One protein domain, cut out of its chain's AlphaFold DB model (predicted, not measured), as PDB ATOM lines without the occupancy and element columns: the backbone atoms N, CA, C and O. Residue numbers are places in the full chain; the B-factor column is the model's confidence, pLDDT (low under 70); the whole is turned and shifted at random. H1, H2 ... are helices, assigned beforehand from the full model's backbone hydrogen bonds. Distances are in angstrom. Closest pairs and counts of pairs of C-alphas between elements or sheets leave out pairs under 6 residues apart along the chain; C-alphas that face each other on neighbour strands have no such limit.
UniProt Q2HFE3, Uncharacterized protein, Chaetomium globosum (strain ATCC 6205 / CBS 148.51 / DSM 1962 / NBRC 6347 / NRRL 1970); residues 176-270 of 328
ATOM      1  N   ASN A 176     112.337 157.299 142.431       91.06
ATOM      2  CA  ASN A 176     113.554 156.782 143.053       91.06
ATOM      3  C   ASN A 176     113.258 155.818 144.208       91.06
ATOM      4  O   ASN A 176     113.976 154.836 144.354       91.06
ATOM      5  N   SER A 177     112.205 156.059 145.000       92.69
ATOM      6  CA  SER A 177     111.810 155.132 146.073       92.69
ATOM      7  C   SER A 177     111.235 153.819 145.536       92.69
ATOM      8  O   SER A 177     111.275 152.812 146.227       92.69
ATOM      9  N   LEU A 178     110.734 153.814 144.296       94.94
ATOM     10  CA  LEU A 178     110.251 152.607 143.616       94.94
ATOM     11  C   LEU A 178     111.356 151.840 142.874       94.94
ATOM     12  O   LEU A 178     111.150 150.696 142.470       94.94
ATOM     13  N   THR A 179     112.530 152.450 142.700       95.25
ATOM     14  CA  THR A 179     113.649 151.831 141.982       95.25
ATOM     15  C   THR A 179     114.210 150.660 142.795       95.25
ATOM     16  O   THR A 179     114.543 150.812 143.967       95.25
ATOM     17  N   GLY A 180     114.338 149.490 142.173       95.31
ATOM     18  CA  GLY A 180     114.738 148.221 142.791       95.31
ATOM     19  C   GLY A 180     113.576 147.249 143.026       95.31
ATOM     20  O   GLY A 180     113.812 146.041 143.181       95.31
ATOM     21  N   TYR A 181     112.340 147.760 143.019       96.94
ATOM     22  CA  TYR A 181     111.101 146.987 143.151       96.94
ATOM     23  C   TYR A 181     110.394 146.760 141.809       96.94
ATOM     24  O   TYR A 181     109.459 145.960 141.737       96.94
ATOM     25  N   GLY A 182     110.827 147.444 140.747       96.00
ATOM     26  CA  GLY A 182     110.246 147.312 139.419       96.00
ATOM     27  C   GLY A 182     110.528 145.962 138.755       96.00
ATOM     28  O   GLY A 182     111.367 145.160 139.178       96.00
ATOM     29  N   ALA A 183     109.808 145.703 137.664       96.62
ATOM     30  CA  ALA A 183     109.991 144.490 136.881       96.62
ATOM     31  C   ALA A 183     111.259 144.585 136.011       96.62
ATOM     32  O   ALA A 183     111.410 145.496 135.198       96.62
ATOM     33  N   ALA A 184     112.148 143.602 136.148       95.81
ATOM     34  CA  ALA A 184     113.336 143.440 135.310       95.81
ATOM     35  C   ALA A 184     112.953 142.855 133.938       95.81
ATOM     36  O   ALA A 184     113.055 141.643 133.728       95.81
ATOM     37  N   VAL A 185     112.452 143.712 133.045       96.12
ATOM     38  CA  VAL A 185     111.989 143.349 131.696       96.12
ATOM     39  C   VAL A 185     112.855 144.046 130.647       96.12
ATOM     40  O   VAL A 185     113.177 145.227 130.781       96.12
ATOM     41  N   ALA A 186     113.201 143.318 129.583       94.12
ATOM     42  CA  ALA A 186     113.949 143.827 128.435       94.12
ATOM     43  C   ALA A 186     113.051 144.678 127.516       94.12
ATOM     44  O   ALA A 186     112.680 144.265 126.422       94.12
ATOM     45  N   THR A 187     112.649 145.849 128.004       94.75
ATOM     46  CA  THR A 187     111.901 146.857 127.241       94.75
ATOM     47  C   THR A 187     112.819 147.983 126.773       94.75
ATOM     48  O   THR A 187     113.847 148.246 127.398       94.75
ATOM     49  N   ASP A 188     112.382 148.745 125.770       94.00
ATOM     50  CA  ASP A 188     113.065 149.980 125.347       94.00
ATOM     51  C   ASP A 188     113.025 151.080 126.424       94.00
ATOM     52  O   ASP A 188     113.840 152.001 126.424       94.00
ATOM     53  N   ALA A 189     112.092 150.982 127.379       95.25
ATOM     54  CA  ALA A 189     112.019 151.892 128.511       95.25
ATOM     55  C   ALA A 189     113.221 151.714 129.454       95.25
ATOM     56  O   ALA A 189     113.506 150.611 129.932       95.25
ATOM     57  N   SER A 190     113.869 152.830 129.800       93.88
ATOM     58  CA  SER A 190     115.050 152.862 130.673       93.88
ATOM     59  C   SER A 190     114.806 152.240 132.050       93.88
ATOM     60  O   SER A 190     115.706 151.618 132.605       93.88
ATOM     61  N   VAL A 191     113.585 152.345 132.582       95.25
ATOM     62  CA  VAL A 191     113.210 151.765 133.882       95.25
ATOM     63  C   VAL A 191     113.401 150.243 133.882       95.25
ATOM     64  O   VAL A 191     114.050 149.716 134.781       95.25
ATOM     65  N   GLY A 192     112.932 149.534 132.848       95.38
ATOM     66  CA  GLY A 192     113.094 148.077 132.750       95.38
ATOM     67  C   GLY A 192     114.560 147.648 132.624       95.38
ATOM     68  O   GLY A 192     114.991 146.670 133.242       95.38
ATOM     69  N   GLN A 193     115.363 148.435 131.899       96.12
ATOM     70  CA  GLN A 193     116.804 148.205 131.758       96.12
ATOM     71  C   GLN A 193     117.541 148.393 133.093       96.12
ATOM     72  O   GLN A 193     118.341 147.541 133.482       96.12
ATOM     73  N   VAL A 194     117.235 149.465 133.833       96.38
ATOM     74  CA  VAL A 194     117.818 149.737 135.160       96.38
ATOM     75  C   VAL A 194     117.463 148.628 136.152       96.38
ATOM     76  O   VAL A 194     118.349 148.128 136.846       96.38
ATOM     77  N   GLU A 195     116.209 148.173 136.175       97.38
ATOM     78  CA  GLU A 195     115.779 147.071 137.048       97.38
ATOM     79  C   GLU A 195     116.462 145.743 136.701       97.38
ATOM     80  O   GLU A 195     116.838 144.966 137.585       97.38
ATOM     81  N   THR A 196     116.707 145.495 135.413       97.50
ATOM     82  CA  THR A 196     117.455 144.319 134.944       97.50
ATOM     83  C   THR A 196     118.915 144.354 135.404       97.50
ATOM     84  O   THR A 196     119.452 143.340 135.870       97.50
ATOM     85  N   VAL A 197     119.546 145.530 135.379       96.88
ATOM     86  CA  VAL A 197     120.898 145.734 135.920       96.88
ATOM     87  C   VAL A 197     120.911 145.558 137.443       96.88
ATOM     88  O   VAL A 197     121.753 144.822 137.961       96.88
ATOM     89  N   LEU A 198     119.951 146.139 138.174       96.44
ATOM     90  CA  LEU A 198     119.814 145.977 139.631       96.44
ATOM     91  C   LEU A 198     119.610 144.518 140.036       96.44
ATOM     92  O   LEU A 198     120.206 144.046 141.008       96.44
ATOM     93  N   ARG A 199     118.791 143.772 139.294       96.81
ATOM     94  CA  ARG A 199     118.603 142.336 139.513       96.81
ATOM     95  C   ARG A 199     119.893 141.557 139.272       96.81
ATOM     96  O   ARG A 199     120.255 140.738 140.111       96.81
ATOM     97  N   THR A 200     120.601 141.829 138.178       96.38
ATOM     98  CA  THR A 200     121.884 141.174 137.872       96.38
ATOM     99  C   THR A 200     122.910 141.430 138.976       96.38
ATOM    100  O   THR A 200     123.515 140.489 139.487       96.38
ATOM    101  N   MET A 201     123.027 142.681 139.431       96.19
ATOM    102  CA  MET A 201     123.891 143.053 140.553       96.19
ATOM    103  C   MET A 201     123.538 142.281 141.831       96.19
ATOM    104  O   MET A 201     124.431 141.722 142.462       96.19
ATOM    105  N   ARG A 202     122.249 142.161 142.177       96.12
ATOM    106  CA  ARG A 202     121.802 141.356 143.328       96.12
ATOM    107  C   ARG A 202     122.147 139.876 143.180       96.12
ATOM    108  O   ARG A 202     122.607 139.258 144.138       96.12
ATOM    109  N   LEU A 203     121.951 139.292 141.997       95.44
ATOM    110  CA  LEU A 203     122.261 137.880 141.737       95.44
ATOM    111  C   LEU A 203     123.755 137.585 141.915       95.44
ATOM    112  O   LEU A 203     124.107 136.602 142.569       95.44
ATOM    113  N   MET A 204     124.631 138.474 141.435       93.31
ATOM    114  CA  MET A 204     126.085 138.354 141.626       93.31
ATOM    115  C   MET A 204     126.493 138.359 143.104       93.31
ATOM    116  O   MET A 204     127.503 137.765 143.479       93.31
ATOM    117  N   THR A 205     125.698 139.002 143.958       93.44
ATOM    118  CA  THR A 205     125.955 139.142 145.393       93.44
ATOM    119  C   THR A 205     125.068 138.220 146.225       93.44
ATOM    120  O   THR A 205     124.809 138.495 147.394       93.44
ATOM    121  N   GLY A 206     124.621 137.092 145.674       92.31
ATOM    122  CA  GLY A 206     123.910 136.049 146.424       92.31
ATOM    123  C   GLY A 206     122.386 136.104 146.347       92.31
ATOM    124  O   GLY A 206     121.735 135.307 147.012       92.31
ATOM    125  N   GLY A 207     121.818 136.996 145.537       95.00
ATOM    126  CA  GLY A 207     120.407 136.958 145.149       95.00
ATOM    127  C   GLY A 207     119.419 137.412 146.219       95.00
ATOM    128  O   GLY A 207     118.246 137.060 146.130       95.00
ATOM    129  N   MET A 208     119.859 138.181 147.220       94.56
ATOM    130  CA  MET A 208     118.943 138.763 148.204       94.56
ATOM    131  C   MET A 208     117.918 139.676 147.521       94.56
ATOM    132  O   MET A 208     118.245 140.413 146.586       94.56
ATOM    133  N   ALA A 209     116.667 139.616 147.986       95.31
ATOM    134  CA  ALA A 209     115.612 140.508 147.522       95.31
ATOM    135  C   ALA A 209     115.981 141.969 147.819       95.31
ATOM    136  O   ALA A 209     116.711 142.252 148.765       95.31
ATOM    137  N   PHE A 210     115.506 142.898 146.988       96.50
ATOM    138  CA  PHE A 210     115.758 144.314 147.232       96.50
ATOM    139  C   PHE A 210     114.888 144.772 148.400       96.50
ATOM    140  O   PHE A 210     113.687 144.511 148.397       96.50
ATOM    141  N   ASN A 211     115.504 145.404 149.396       94.88
ATOM    142  CA  ASN A 211     114.810 145.881 150.576       94.88
ATOM    143  C   ASN A 211     115.473 147.157 151.098       94.88
ATOM    144  O   ASN A 211     116.557 147.100 151.671       94.88
ATOM    145  N   SER A 212     114.828 148.301 150.885       92.81
ATOM    146  CA  SER A 212     115.276 149.590 151.420       92.81
ATOM    147  C   SER A 212     114.565 150.001 152.712       92.81
ATOM    148  O   SER A 212     114.938 151.014 153.298       92.81
ATOM    149  N   GLU A 213     113.553 149.248 153.153       91.06
ATOM    150  CA  GLU A 213     112.615 149.673 154.203       91.06
ATOM    151  C   GLU A 213     112.814 148.945 155.536       91.06
ATOM    152  O   GLU A 213     112.562 149.519 156.590       91.06
ATOM    153  N   SER A 214     113.315 147.705 155.539       92.69
ATOM    154  CA  SER A 214     113.491 146.919 156.777       92.69
ATOM    155  C   SER A 214     114.717 147.307 157.617       92.69
ATOM    156  O   SER A 214     115.181 146.517 158.437       92.69
ATOM    157  N   GLY A 215     115.244 148.516 157.430       92.62
ATOM    158  CA  GLY A 215     116.389 149.045 158.163       92.62
ATOM    159  C   GLY A 215     117.708 148.999 157.390       92.62
ATOM    160  O   GLY A 215     117.765 148.694 156.202       92.62
ATOM    161  N   VAL A 216     118.786 149.364 158.087       94.50
ATOM    162  CA  VAL A 216     120.132 149.571 157.514       94.50
ATOM    163  C   VAL A 216     121.170 148.571 158.030       94.50
ATOM    164  O   VAL A 216     122.362 148.714 157.771       94.50
ATOM    165  N   THR A 217     120.741 147.584 158.812       93.38
ATOM    166  CA  THR A 217     121.635 146.614 159.444       93.38
ATOM    167  C   THR A 217     121.965 145.471 158.492       93.38
ATOM    168  O   THR A 217     121.060 144.866 157.922       93.38
ATOM    169  N   ALA A 218     123.245 145.114 158.400       93.06
ATOM    170  CA  ALA A 218     123.737 143.975 157.628       93.06
ATOM    171  C   ALA A 218     124.565 143.024 158.511       93.06
ATOM    172  O   ALA A 218     125.087 143.415 159.552       93.06
ATOM    173  N   ASP A 219     124.760 141.766 158.112       94.69
ATOM    174  CA  ASP A 219     125.718 140.910 158.826       94.69
ATOM    175  C   ASP A 219     127.160 141.281 158.439       94.69
ATOM    176  O   ASP A 219     127.699 140.842 157.419       94.69
ATOM    177  N   VAL A 220     127.809 142.074 159.295       94.56
ATOM    178  CA  VAL A 220     129.194 142.538 159.122       94.56
ATOM    179  C   VAL A 220     130.172 141.376 158.924       94.56
ATOM    180  O   VAL A 220     131.143 141.512 158.177       94.56
ATOM    181  N   LYS A 221     129.942 140.217 159.560       95.25
ATOM    182  CA  LYS A 221     130.846 139.064 159.434       95.25
ATOM    183  C   LYS A 221     130.791 138.481 158.026       95.25
ATOM    184  O   LYS A 221     131.840 138.210 157.439       95.25
ATOM    185  N   GLU A 222     129.593 138.323 157.471       94.19
ATOM    186  CA  GLU A 222     129.401 137.823 156.107       94.19
ATOM    187  C   GLU A 222     129.886 138.842 155.063       94.19
ATOM    188  O   GLU A 222     130.586 138.463 154.119       94.19
ATOM    189  N   VAL A 223     129.627 140.138 155.276       94.88
ATOM    190  CA  VAL A 223     130.175 141.235 154.454       94.88
ATOM    191  C   VAL A 223     131.705 141.158 154.414       94.88
ATOM    192  O   VAL A 223     132.300 141.116 153.336       94.88
ATOM    193  N   MET A 224     132.363 141.043 155.572       94.62
ATOM    194  CA  MET A 224     133.824 140.947 155.654       94.62
ATOM    195  C   MET A 224     134.375 139.666 155.026       94.62
ATOM    196  O   MET A 224     135.424 139.694 154.378       94.62
ATOM    197  N   LYS A 225     133.685 138.537 155.192       95.38
ATOM    198  CA  LYS A 225     134.060 137.268 154.560       95.38
ATOM    199  C   LYS A 225     134.027 137.379 153.036       95.38
ATOM    200  O   LYS A 225     134.966 136.935 152.378       95.38
ATOM    201  N   ARG A 226     132.993 138.007 152.474       94.62
ATOM    202  CA  ARG A 226     132.878 138.251 151.026       94.62
ATOM    203  C   ARG A 226     133.917 139.235 150.522       94.62
ATOM    204  O   ARG A 226     134.565 138.948 149.519       94.62
ATOM    205  N   TYR A 227     134.137 140.316 151.263       93.44
ATOM    206  CA  TYR A 227     135.164 141.303 150.956       93.44
ATOM    207  C   TYR A 227     136.557 140.660 150.880       93.44
ATOM    208  O   TYR A 227     137.270 140.816 149.891       93.44
ATOM    209  N   ARG A 228     136.927 139.845 151.880       94.19
ATOM    210  CA  ARG A 228     138.200 139.098 151.891       94.19
ATOM    211  C   ARG A 228     138.299 138.078 150.758       94.19
ATOM    212  O   ARG A 228     139.381 137.876 150.218       94.19
ATOM    213  N   ALA A 229     137.181 137.466 150.378       94.81
ATOM    214  CA  ALA A 229     137.096 136.553 149.241       94.81
ATOM    215  C   ALA A 229     137.066 137.267 147.874       94.81
ATOM    216  O   ALA A 229     136.893 136.595 146.859       94.81
ATOM    217  N   LYS A 230     137.208 138.602 147.839       93.00
ATOM    218  CA  LYS A 230     137.109 139.443 146.636       93.00
ATOM    219  C   LYS A 230     135.803 139.246 145.859       93.00
ATOM    220  O   LYS A 230     135.773 139.302 144.631       93.00
ATOM    221  N   LYS A 231     134.717 138.962 146.580       93.69
ATOM    222  CA  LYS A 231     133.376 138.805 146.012       93.69
ATOM    223  C   LYS A 231     132.631 140.138 146.076       93.69
ATOM    224  O   LYS A 231     132.815 140.873 147.047       93.69
ATOM    225  N   PRO A 232     131.779 140.443 145.084       94.62
ATOM    226  CA  PRO A 232     131.009 141.676 145.090       94.62
ATOM    227  C   PRO A 232     130.020 141.701 146.259       94.62
ATOM    228  O   PRO A 232     129.546 140.661 146.739       94.62
ATOM    229  N   ILE A 233     129.699 142.915 146.702       95.69
ATOM    230  CA  ILE A 233     128.747 143.182 147.782       95.69
ATOM    231  C   ILE A 233     127.729 144.189 147.255       95.69
ATOM    232  O   ILE A 233     128.096 145.217 146.679       95.69
ATOM    233  N   PHE A 234     126.451 143.865 147.425       95.88
ATOM    234  CA  PHE A 234     125.345 144.739 147.069       95.88
ATOM    235  C   PHE A 234     124.827 145.368 148.346       95.88
ATOM    236  O   PHE A 234     124.656 144.673 149.344       95.88
ATOM    237  N   VAL A 235     124.600 146.673 148.289       95.56
ATOM    238  CA  VAL A 235     124.064 147.454 149.394       95.56
ATOM    239  C   VAL A 235     122.777 148.104 148.903       95.56
ATOM    240  O   VAL A 235     122.760 148.726 147.838       95.56
ATOM    241  N   HIS A 236     121.701 147.943 149.664       94.38
ATOM    242  CA  HIS A 236     120.359 148.383 149.300       94.38
ATOM    243  C   HIS A 236     120.184 149.895 149.434       94.38
ATOM    244  O   HIS A 236     119.428 150.501 148.677       94.38
ATOM    245  N   SER A 237     120.899 150.523 150.372       94.38
ATOM    246  CA  SER A 237     120.783 151.957 150.629       94.38
ATOM    247  C   SER A 237     122.108 152.613 151.022       94.38
ATOM    248  O   SER A 237     123.061 151.976 151.469       94.38
ATOM    249  N   LYS A 238     122.164 153.944 150.905       92.62
ATOM    250  CA  LYS A 238     123.290 154.738 151.430       92.62
ATOM    251  C   LYS A 238     123.451 154.568 152.944       92.62
ATOM    252  O   LYS A 238     124.577 154.578 153.432       92.62
ATOM    253  N   GLY A 239     122.337 154.402 153.662       94.25
ATOM    254  CA  GLY A 239     122.329 154.189 155.107       94.25
ATOM    255  C   GLY A 239     122.988 152.869 155.495       94.25
ATOM    256  O   GLY A 239     123.829 152.854 156.386       94.25
ATOM    257  N   GLU A 240     122.694 151.786 154.772       94.75
ATOM    258  CA  GLU A 240     123.330 150.484 155.002       94.75
ATOM    259  C   GLU A 240     124.839 150.537 154.725       94.75
ATOM    260  O   GLU A 240     125.635 150.019 155.507       94.75
ATOM    261  N   LYS A 241     125.263 151.252 153.674       95.12
ATOM    262  CA  LYS A 241     126.691 151.482 153.411       95.12
ATOM    263  C   LYS A 241     127.361 152.173 154.600       95.12
ATOM    264  O   LYS A 241     128.384 151.697 155.083       95.12
ATOM    265  N   ALA A 242     126.787 153.284 155.060       95.00
ATOM    266  CA  ALA A 242     127.324 154.042 156.184       95.00
ATOM    267  C   ALA A 242     127.353 153.200 157.468       95.00
ATOM    268  O   ALA A 242     128.325 153.252 158.218       95.00
ATOM    269  N   TRP A 243     126.329 152.373 157.689       95.56
ATOM    270  CA  TRP A 243     126.275 151.451 158.816       95.56
ATOM    271  C   TRP A 243     127.423 150.430 158.767       95.56
ATOM    272  O   TRP A 243     128.160 150.298 159.745       95.56
ATOM    273  N   ILE A 244     127.659 149.791 157.613       95.56
ATOM    274  CA  ILE A 244     128.773 148.848 157.415       95.56
ATOM    275  C   ILE A 244     130.129 149.530 157.655       95.56
ATOM    276  O   ILE A 244     130.983 148.976 158.352       95.56
ATOM    277  N   GLU A 245     130.334 150.725 157.098       94.94
ATOM    278  CA  GLU A 245     131.590 151.477 157.237       94.94
ATOM    279  C   GLU A 245     131.805 151.969 158.679       94.94
ATOM    280  O   GLU A 245     132.936 151.966 159.164       94.94
ATOM    281  N   SER A 246     130.736 152.309 159.409       94.75
ATOM    282  CA  SER A 246     130.816 152.651 160.835       94.75
ATOM    283  C   SER A 246     131.179 151.442 161.706       94.75
ATOM    284  O   SER A 246     132.002 151.553 162.614       94.75
ATOM    285  N   ALA A 247     130.631 150.264 161.389       94.81
ATOM    286  CA  ALA A 247     130.917 149.025 162.103       94.81
ATOM    287  C   ALA A 247     132.322 148.477 161.793       94.81
ATOM    288  O   ALA A 247     132.903 147.758 162.609       94.81
ATOM    289  N   GLN A 248     132.873 148.786 160.614       93.44
ATOM    290  CA  GLN A 248     134.223 148.407 160.187       93.44
ATOM    291  C   GLN A 248     134.925 149.580 159.482       93.44
ATOM    292  O   GLN A 248     134.992 149.599 158.255       93.44
ATOM    293  N   PRO A 249     135.572 150.497 160.222       90.06
ATOM    294  CA  PRO A 249     136.196 151.699 159.645       90.06
ATOM    295  C   PRO A 249     137.314 151.430 158.623       90.06
ATOM    296  O   PRO A 249     137.688 152.298 157.834       90.06
ATOM    297  N   ARG A 250     137.887 150.219 158.641       89.94
ATOM    298  CA  ARG A 250     138.904 149.774 157.674       89.94
ATOM    299  C   ARG A 250     138.310 149.358 156.329       89.94
ATOM    300  O   ARG A 250     139.043 149.280 155.345       89.94
ATOM    301  N   LEU A 251     137.017 149.051 156.294       91.25
ATOM    302  CA  LEU A 251     136.297 148.675 155.093       91.25
ATOM    303  C   LEU A 251     135.743 149.947 154.446       91.25
ATOM    304  O   LEU A 251     134.971 150.668 155.062       91.25
ATOM    305  N   LYS A 252     136.135 150.211 153.198       91.19
ATOM    306  CA  LYS A 252     135.553 151.282 152.380       91.19
ATOM    307  C   LYS A 252     134.941 150.660 151.143       91.19
ATOM    308  O   LYS A 252     135.658 150.082 150.326       91.19
ATOM    309  N   LEU A 253     133.623 150.763 151.014       90.94
ATOM    310  CA  LEU A 253     132.908 150.203 149.875       90.94
ATOM    311  C   LEU A 253     132.923 151.223 148.732       90.94
ATOM    312  O   LEU A 253     132.270 152.269 148.777       90.94
ATOM    313  N   VAL A 254     133.703 150.927 147.697       91.12
ATOM    314  CA  VAL A 254     133.802 151.735 146.470       91.12
ATOM    315  C   VAL A 254     132.881 151.146 145.411       91.12
ATOM    316  O   VAL A 254     132.719 149.936 145.383       91.12
ATOM    317  N   GLY A 255     132.276 151.976 144.556       91.19
ATOM    318  CA  GLY A 255     131.438 151.512 143.442       91.19
ATOM    319  C   GLY A 255     132.165 150.563 142.467       91.19
ATOM    320  O   GLY A 255     133.375 150.375 142.591       91.19
ATOM    321  N   PRO A 256     131.471 150.002 141.460       93.19
ATOM    322  CA  PRO A 256     132.108 149.102 140.514       93.19
ATOM    323  C   PRO A 256     133.083 149.868 139.626       93.19
ATOM    324  O   PRO A 256     132.804 150.999 139.208       93.19
ATOM    325  N   ASP A 257     134.175 149.210 139.259       93.69
ATOM    326  CA  ASP A 257     135.058 149.655 138.189       93.69
ATOM    327  C   ASP A 257     134.340 149.664 136.823       93.69
ATOM    328  O   ASP A 257     133.291 149.040 136.622       93.69
ATOM    329  N   ALA A 258     134.899 150.399 135.860       94.62
ATOM    330  CA  ALA A 258     134.305 150.548 134.532       94.62
ATOM    331  C   ALA A 258     134.212 149.216 133.763       94.62
ATOM    332  O   ALA A 258     133.250 149.011 133.020       94.62
ATOM    333  N   GLY A 259     135.170 148.305 133.972       94.88
ATOM    334  CA  GLY A 259     135.168 146.977 133.364       94.88
ATOM    335  C   GLY A 259     133.985 146.150 133.853       94.88
ATOM    336  O   GLY A 259     133.218 145.635 133.041       94.88
ATOM    337  N   THR A 260     133.762 146.116 135.168       93.75
ATOM    338  CA  THR A 260     132.613 145.416 135.754       93.75
ATOM    339  C   THR A 260     131.283 146.029 135.320       93.75
ATOM    340  O   THR A 260     130.353 145.295 134.991       93.75
ATOM    341  N   LYS A 261     131.176 147.364 135.246       95.12
ATOM    342  CA  LYS A 261     129.965 148.022 134.718       95.12
ATOM    343  C   LYS A 261     129.650 147.548 133.302       95.12
ATOM    344  O   LYS A 261     128.514 147.172 133.025       95.12
ATOM    345  N   LYS A 262     130.655 147.526 132.423       95.62
ATOM    346  CA  LYS A 262     130.498 147.051 131.045       95.62
ATOM    347  C   LYS A 262     130.106 145.571 131.000       95.62
ATOM    348  O   LYS A 262     129.144 145.233 130.320       95.62
ATOM    349  N   ALA A 263     130.775 144.726 131.783       93.75
ATOM    350  CA  ALA A 263     130.496 143.292 131.861       93.75
ATOM    351  C   ALA A 263     129.081 142.964 132.372       93.75
ATOM    352  O   ALA A 263     128.574 141.886 132.086       93.75
ATOM    353  N   ILE A 264     128.436 143.875 133.109       94.50
ATOM    354  CA  ILE A 264     127.031 143.737 133.517       94.50
ATOM    355  C   ILE A 264     126.097 144.268 132.424       94.50
ATOM    356  O   ILE A 264     125.141 143.594 132.057       94.50
ATOM    357  N   ILE A 265     126.366 145.462 131.890       95.62
ATOM    358  CA  ILE A 265     125.480 146.133 130.925       95.62
ATOM    359  C   ILE A 265     125.408 145.371 129.593       95.62
ATOM    360  O   ILE A 265     124.328 145.255 129.016       95.62
ATOM    361  N   GLU A 266     126.524 144.836 129.096       95.25
ATOM    362  CA  GLU A 266     126.562 144.134 127.807       95.25
ATOM    363  C   GLU A 266     125.636 142.908 127.740       95.25
ATOM    364  O   GLU A 266     124.820 142.851 126.818       95.25
ATOM    365  N   PRO A 267     125.682 141.956 128.687       93.44
ATOM    366  CA  PRO A 267     124.750 140.836 128.680       93.44
ATOM    367  C   PRO A 267     123.352 141.230 129.172       93.44
ATOM    368  O   PRO A 267     122.367 140.755 128.615       93.44
ATOM    369  N   ALA A 268     123.237 142.087 130.196       93.31
ATOM    370  CA  ALA A 268     121.950 142.346 130.847       93.31
ATOM    371  C   ALA A 268     121.045 143.313 130.070       93.31
ATOM    372  O   ALA A 268     119.826 143.188 130.144       93.31
ATOM    373  N   VAL A 269     121.625 144.288 129.363       94.50
ATOM    374  CA  VAL A 269     120.870 145.331 128.648       94.50
ATOM    375  C   VAL A 269     121.026 145.183 127.145       94.50
ATOM    376  O   VAL A 269     120.031 145.156 126.430       94.50
ATOM    377  N   LEU A 270     122.265 145.073 126.656       93.38
ATOM    378  CA  LEU A 270     122.511 145.003 125.213       93.38
ATOM    379  C   LEU A 270     122.240 143.613 124.633       93.38
ATOM    380  O   LEU A 270     122.237 143.465 123.414       93.38
TER     381      LEU A 270
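This is residues 176 to 270 of the 328 residues of an uncharacterized protein of Chaetomium globosum (strain ATCC 6205 / CBS 148.51 / DSM 1962 / NBRC 6347 / NRRL 1970) (UniProt Q2HFE3). Two pairs of helices sit toward opposite ends of the domain, H1 packed on H4 at one and H2 near H3 at the other, with loops between. The 95 printed residues have four named helices, in the order H1 H2 H3 H4, and no named strand; the class is all helix, with under half of the residues, 45, in named elements. The whole is compact, with a radius of gyration of the C-alphas of 14.0 A and spans of 41 by 29 by 18 A.

Past residues 176 to 189, find H1, residues 190 to 204, which touches H4, residues 258 to 268; their closest C-alphas, of Val 197 and Ala 268, are 6.2 A apart. H2, residues 220 to 228, and H3, residues 238 to 247, are close but not clearly touching, about perpendicular at 89 degrees; their closest C-alphas, of Val 220 and Ile 244, are 6.6 A apart. Every O i to N i+4 pair is within hydrogen-bond range in H1, H2 and H3, and 6 of 7 in H4.

From C-alpha 190 at (115.050, 152.862, 130.673), H1 runs 21.3 A; H4 runs 15.3 A to C-alpha 268 at (121.950, 142.346, 130.847).

The printed part has no cut, the link H1 to H2 is long, and no printed residue is under 70 in pLDDT.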